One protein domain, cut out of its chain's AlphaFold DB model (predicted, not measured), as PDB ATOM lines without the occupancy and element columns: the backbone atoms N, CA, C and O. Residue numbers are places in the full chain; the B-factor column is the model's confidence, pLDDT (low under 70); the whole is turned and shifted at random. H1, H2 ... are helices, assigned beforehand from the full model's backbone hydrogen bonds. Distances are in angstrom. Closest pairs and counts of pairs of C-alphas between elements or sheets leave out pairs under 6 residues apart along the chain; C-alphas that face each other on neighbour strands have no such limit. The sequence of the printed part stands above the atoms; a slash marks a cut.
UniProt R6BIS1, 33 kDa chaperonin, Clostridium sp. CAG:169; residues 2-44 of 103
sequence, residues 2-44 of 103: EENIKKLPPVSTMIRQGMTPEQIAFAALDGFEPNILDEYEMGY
ATOM      1  N   GLU A   2     -71.073 436.803 -52.521       87.44
ATOM      2  CA  GLU A   2     -69.745 436.426 -51.975       87.44
ATOM      3  C   GLU A   2     -69.065 437.561 -51.189       87.44
ATOM      4  O   GLU A   2     -68.526 437.344 -50.107       87.44
ATOM      5  N   GLU A   3     -69.167 438.794 -51.690       91.50
ATOM      6  CA  GLU A   3     -68.654 439.989 -51.010       91.50
ATOM      7  C   GLU A   3     -69.375 440.313 -49.694       91.50
ATOM      8  O   GLU A   3     -68.781 440.936 -48.818       91.50
ATOM      9  N   ASN A   4     -70.627 439.880 -49.526       90.19
ATOM     10  CA  ASN A   4     -71.365 440.052 -48.273       90.19
ATOM     11  C   ASN A   4     -70.851 439.039 -47.250       90.19
ATOM     12  O   ASN A   4     -70.486 439.416 -46.142       90.19
ATOM     13  N   ILE A   5     -70.714 437.772 -47.661       90.81
ATOM     14  CA  ILE A   5     -70.229 436.675 -46.811       90.81
ATOM     15  C   ILE A   5     -68.838 436.983 -46.246       90.81
ATOM     16  O   ILE A   5     -68.607 436.772 -45.060       90.81
ATOM     17  N   LYS A   6     -67.928 437.545 -47.054       92.31
ATOM     18  CA  LYS A   6     -66.579 437.941 -46.602       92.31
ATOM     19  C   LYS A   6     -66.580 439.002 -45.494       92.31
ATOM     20  O   LYS A   6     -65.605 439.097 -44.755       92.31
ATOM     21  N   LYS A   7     -67.632 439.820 -45.407       92.50
ATOM     22  CA  LYS A   7     -67.764 440.911 -44.428       92.50
ATOM     23  C   LYS A   7     -68.490 440.475 -43.159       92.50
ATOM     24  O   LYS A   7     -68.429 441.189 -42.159       92.50
ATOM     25  N   LEU A   8     -69.188 439.339 -43.195       93.69
ATOM     26  CA  LEU A   8     -69.921 438.855 -42.038       93.69
ATOM     27  C   LEU A   8     -68.955 438.373 -40.949       93.69
ATOM     28  O   LEU A   8     -67.960 437.703 -41.242       93.69
ATOM     29  N   PRO A   9     -69.248 438.666 -39.672       94.69
ATOM     30  CA  PRO A   9     -68.550 438.022 -38.574       94.69
ATOM     31  C   PRO A   9     -68.872 436.517 -38.554       94.69
ATOM     32  O   PRO A   9     -69.821 436.061 -39.196       94.69
ATOM     33  N   PRO A  10     -68.125 435.713 -37.778       96.25
ATOM     34  CA  PRO A  10     -68.454 434.305 -37.594       96.25
ATOM     35  C   PRO A  10     -69.906 434.115 -37.134       96.25
ATOM     36  O   PRO A  10     -70.384 434.841 -36.259       96.25
ATOM     37  N   VAL A  11     -70.584 433.090 -37.656       95.56
ATOM     38  CA  VAL A  11     -71.992 432.781 -37.329       95.56
ATOM     39  C   VAL A  11     -72.224 432.642 -35.822       95.56
ATOM     40  O   VAL A  11     -73.215 433.138 -35.297       95.56
ATOM     41  N   SER A  12     -71.265 432.073 -35.088       96.62
ATOM     42  CA  SER A  12     -71.328 431.967 -33.624       96.62
ATOM     43  C   SER A  12     -71.360 433.320 -32.904       96.62
ATOM     44  O   SER A  12     -71.917 433.429 -31.814       96.62
ATOM     45  N   THR A  13     -70.773 434.371 -33.480       97.31
ATOM     46  CA  THR A  13     -70.861 435.736 -32.946       97.31
ATOM     47  C   THR A  13     -72.237 436.339 -33.207       97.31
ATOM     48  O   THR A  13     -72.806 436.913 -32.287       97.31
ATOM     49  N   MET A  14     -72.801 436.137 -34.399       97.00
ATOM     50  CA  MET A  14     -74.151 436.608 -34.743       97.00
ATOM     51  C   MET A  14     -75.223 435.955 -33.861       97.00
ATOM     52  O   MET A  14     -76.055 436.649 -33.281       97.00
ATOM     53  N   ILE A  15     -75.136 434.636 -33.649       96.19
ATOM     54  CA  ILE A  15     -76.029 433.909 -32.730       96.19
ATOM     55  C   ILE A  15     -75.896 434.451 -31.298       96.19
ATOM     56  O   ILE A  15     -76.896 434.690 -30.628       96.19
ATOM     57  N   ARG A  16     -74.668 434.708 -30.821       97.44
ATOM     58  CA  ARG A  16     -74.442 435.307 -29.488       97.44
ATOM     59  C   ARG A  16     -75.010 436.719 -29.349       97.44
ATOM     60  O   ARG A  16     -75.340 437.117 -28.238       97.44
ATOM     61  N   GLN A  17     -75.117 437.462 -30.445       96.69
ATOM     62  CA  GLN A  17     -75.757 438.778 -30.490       96.69
ATOM     63  C   GLN A  17     -77.292 438.690 -30.551       96.69
ATOM     64  O   GLN A  17     -77.953 439.721 -30.604       96.69
ATOM     65  N   GLY A  18     -77.861 437.478 -30.523       96.69
ATOM     66  CA  GLY A  18     -79.303 437.252 -30.562       96.69
ATOM     67  C   GLY A  18     -79.901 437.336 -31.964       96.69
ATOM     68  O   GLY A  18     -81.118 437.454 -32.083       96.69
ATOM     69  N   MET A  19     -79.076 437.289 -33.017       97.06
ATOM     70  CA  MET A  19     -79.597 437.247 -34.381       97.06
ATOM     71  C   MET A  19     -80.321 435.925 -34.634       97.06
ATOM     72  O   MET A  19     -79.824 434.848 -34.299       97.06
ATOM     73  N   THR A  20     -81.483 436.029 -35.267       94.94
ATOM     74  CA  THR A  20     -82.271 434.891 -35.752       94.94
ATOM     75  C   THR A  20     -81.650 434.285 -37.021       94.94
ATOM     76  O   THR A  20     -80.882 434.970 -37.712       94.94
ATOM     77  N   PRO A  21     -81.953 433.018 -37.363       94.00
ATOM     78  CA  PRO A  21     -81.501 432.409 -38.615       94.00
ATOM     79  C   PRO A  21     -81.857 433.239 -39.857       94.00
ATOM     80  O   PRO A  21     -81.018 433.399 -40.745       94.00
ATOM     81  N   GLU A  22     -83.049 433.836 -39.888       94.25
ATOM     82  CA  GLU A  22     -83.546 434.664 -40.990       94.25
ATOM     83  C   GLU A  22     -82.711 435.940 -41.120       94.25
ATOM     84  O   GLU A  22     -82.260 436.286 -42.210       94.25
ATOM     85  N   GLN A  23     -82.416 436.608 -40.000       94.38
ATOM     86  CA  GLN A  23     -81.556 437.795 -39.989       94.38
ATOM     87  C   GLN A  23     -80.136 437.483 -40.472       94.38
ATOM     88  O   GLN A  23     -79.546 438.286 -41.195       94.38
ATOM     89  N   ILE A  24     -79.585 436.323 -40.102       95.25
ATOM     90  CA  ILE A  24     -78.266 435.882 -40.576       95.25
ATOM     91  C   ILE A  24     -78.305 435.611 -42.088       95.25
ATOM     92  O   ILE A  24     -77.405 436.042 -42.813       95.25
ATOM     93  N   ALA A  25     -79.353 434.942 -42.580       94.00
ATOM     94  CA  ALA A  25     -79.534 434.669 -44.003       94.00
ATOM     95  C   ALA A  25     -79.695 435.961 -44.821       94.00
ATOM     96  O   ALA A  25     -79.029 436.128 -45.845       94.00
ATOM     97  N   PHE A  26     -80.510 436.910 -44.352       94.12
ATOM     98  CA  PHE A  26     -80.714 438.203 -45.009       94.12
ATOM     99  C   PHE A  26     -79.447 439.057 -45.016       94.12
ATOM    100  O   PHE A  26     -79.155 439.688 -46.025       94.12
ATOM    101  N   ALA A  27     -78.631 439.012 -43.958       93.50
ATOM    102  CA  ALA A  27     -77.335 439.689 -43.950       93.50
ATOM    103  C   ALA A  27     -76.367 439.110 -45.004       93.50
ATOM    104  O   ALA A  27     -75.638 439.852 -45.664       93.50
ATOM    105  N   ALA A  28     -76.371 437.789 -45.215       94.25
ATOM    106  CA  ALA A  28     -75.571 437.155 -46.270       94.25
ATOM    107  C   ALA A  28     -76.086 437.486 -47.684       94.25
ATOM    108  O   ALA A  28     -75.303 437.596 -48.636       94.25
ATOM    109  N   LEU A  29     -77.397 437.678 -47.814       94.38
ATOM    110  CA  LEU A  29     -78.102 437.982 -49.058       94.38
ATOM    111  C   LEU A  29     -78.423 439.476 -49.214       94.38
ATOM    112  O   LEU A  29     -79.333 439.825 -49.958       94.38
ATOM    113  N   ASP A  30     -77.665 440.363 -48.566       92.62
ATOM    114  CA  ASP A  30     -77.848 441.808 -48.725       92.62
ATOM    115  C   ASP A  30     -77.794 442.228 -50.210       92.62
ATOM    116  O   ASP A  30     -76.927 441.779 -50.973       92.62
ATOM    117  N   GLY A  31     -78.753 443.057 -50.628       92.00
ATOM    118  CA  GLY A  31     -78.979 443.431 -52.030       92.00
ATOM    119  C   GLY A  31     -79.806 442.437 -52.858       92.00
ATOM    120  O   GLY A  31     -79.948 442.635 -54.064       92.00
ATOM    121  N   PHE A  32     -80.352 441.387 -52.240       91.69
ATOM    122  CA  PHE A  32     -81.338 440.481 -52.839       91.69
ATOM    123  C   PHE A  32     -82.689 440.599 -52.116       91.69
ATOM    124  O   PHE A  32     -82.767 441.128 -51.009       91.69
ATOM    125  N   GLU A  33     -83.745 440.052 -52.722       90.94
ATOM    126  CA  GLU A  33     -85.095 439.963 -52.139       90.94
ATOM    127  C   GLU A  33     -85.458 438.491 -51.849       90.94
ATOM    128  O   GLU A  33     -86.229 437.874 -52.589       90.94
ATOM    129  N   PRO A  34     -84.839 437.859 -50.832       90.44
ATOM    130  CA  PRO A  34     -85.119 436.469 -50.491       90.44
ATOM    131  C   PRO A  34     -86.498 436.309 -49.839       90.44
ATOM    132  O   PRO A  34     -86.917 437.126 -49.024       90.44
ATOM    133  N   ASN A  35     -87.163 435.192 -50.142       93.75
ATOM    134  CA  ASN A  35     -88.408 434.784 -49.495       93.75
ATOM    135  C   ASN A  35     -88.145 433.619 -48.537       93.75
ATOM    136  O   ASN A  35     -87.430 432.678 -48.891       93.75
ATOM    137  N   ILE A  36     -88.758 433.658 -47.354       94.88
ATOM    138  CA  ILE A  36     -88.819 432.498 -46.461       94.88
ATOM    139  C   ILE A  36     -89.861 431.534 -47.023       94.88
ATOM    140  O   ILE A  36     -90.992 431.932 -47.303       94.88
ATOM    141  N   LEU A  37     -89.458 430.286 -47.245       95.62
ATOM    142  CA  LEU A  37     -90.334 429.262 -47.816       95.62
ATOM    143  C   LEU A  37     -91.019 428.420 -46.741       95.62
ATOM    144  O   LEU A  37     -92.143 427.978 -46.955       95.62
ATOM    145  N   ASP A  38     -90.328 428.173 -45.630       94.88
ATOM    146  CA  ASP A  38     -90.800 427.306 -44.558       94.88
ATOM    147  C   ASP A  38     -90.016 427.555 -43.264       94.88
ATOM    148  O   ASP A  38     -88.878 428.033 -43.311       94.88
ATOM    149  N   GLU A  39     -90.607 427.186 -42.130       94.19
ATOM    150  CA  GLU A  39     -90.039 427.346 -40.790       94.19
ATOM    151  C   GLU A  39     -90.322 426.108 -39.937       94.19
ATOM    152  O   GLU A  39     -91.420 425.553 -39.943       94.19
ATOM    153  N   TYR A  40     -89.324 425.685 -39.161       93.25
ATOM    154  CA  TYR A  40     -89.423 424.502 -38.316       93.25
ATOM    155  C   TYR A  40     -88.819 424.765 -36.945       93.25
ATOM    156  O   TYR A  40     -87.711 425.293 -36.828       93.25
ATOM    157  N   GLU A  41     -89.506 424.311 -35.899       92.81
ATOM    158  CA  GLU A  41     -88.908 424.252 -34.573       92.81
ATOM    159  C   GLU A  41     -87.844 423.155 -34.535       92.81
ATOM    160  O   GLU A  41     -88.113 421.972 -34.756       92.81
ATOM    161  N   MET A  42     -86.614 423.559 -34.233       89.56
ATOM    162  CA  MET A  42     -85.493 422.644 -34.085       89.56
ATOM    163  C   MET A  42     -85.294 422.311 -32.612       89.56
ATOM    164  O   MET A  42     -85.219 423.190 -31.755       89.56
ATOM    165  N   GLY A  43     -85.145 421.025 -32.321       92.06
ATOM    166  CA  GLY A  43     -84.885 420.536 -30.977       92.06
ATOM    167  C   GLY A  43     -84.043 419.273 -31.005       92.06
ATOM    168  O   GLY A  43     -84.087 418.490 -31.953       92.06
ATOM    169  N   TYR A  44     -83.266 419.066 -29.945       94.81
ATOM    170  CA  TYR A  44     -82.569 417.804 -29.749       94.81
ATOM    171  C   TYR A  44     -83.586 416.706 -29.401       94.81
ATOM    172  O   TYR A  44     -84.282 416.801 -28.388       94.81
TER     173      TYR A  44
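This is residues 2 to 44 of the 103 residues of the protein "33 kDa chaperonin" of Clostridium sp. CAG:169 (UniProt R6BIS1). Three short helices form a small, loose cluster, with H1 near one end of H3 and H2 near the other half of H3, and a long tail without a named element follows. This tail, residues 29 to 44, sweeps in a wide arc round the side of H3 away from H2 and makes much of the length. The printed part has 43 residues with three named helices, in the order H1, H2, H3, and no named strand. The class is all helix, though under half of the residues, 18 of 43, are in named elements. The whole is loose, with a radius of gyration of the C-alphas of 11.6 A, and the C-alphas span 33 by 24 by 14 A.

H3, the longest helix, holds residues 21 to 28 and measures 10.8 A from C-alpha 21 at (-81.501, 432.409, -38.615) to C-alpha 28 at (-75.571, 437.155, -46.270). H2 holds residues 11 to 16 and is 8.6 A long. H1 holds residues 2 to 5, is 5.2 A long and begins with C-alpha 2 at (-69.745, 436.426, -51.975).

H3 and H1 only just touch, with 3 pairs of C-alphas within 8 A; their closest C-alphas, of Ala 28 and Ile 5, are 5.4 A apart. H3 and H2 are close but not clearly touching, and their closest C-alphas, of Ile 24 and Met 14, are 7.2 A apart. These two helices run opposite ways at a steep tilt of 50 degrees. H1 and H2 are apart. In H2 and H3 every O i to N i+4 pair is within hydrogen-bond range; H1 is too short for such a pair, and its one O i to N i+3 pair is within range.

The two C-alphas farthest apart, of Gly 31 and Tyr 44, are 34.1 A from each other. The links H1 to H2 and H2 to H3 are tight, with 5 and 4 residues. The printed part has no cut; its mean pLDDT is 93.9, and no printed residue is under 70.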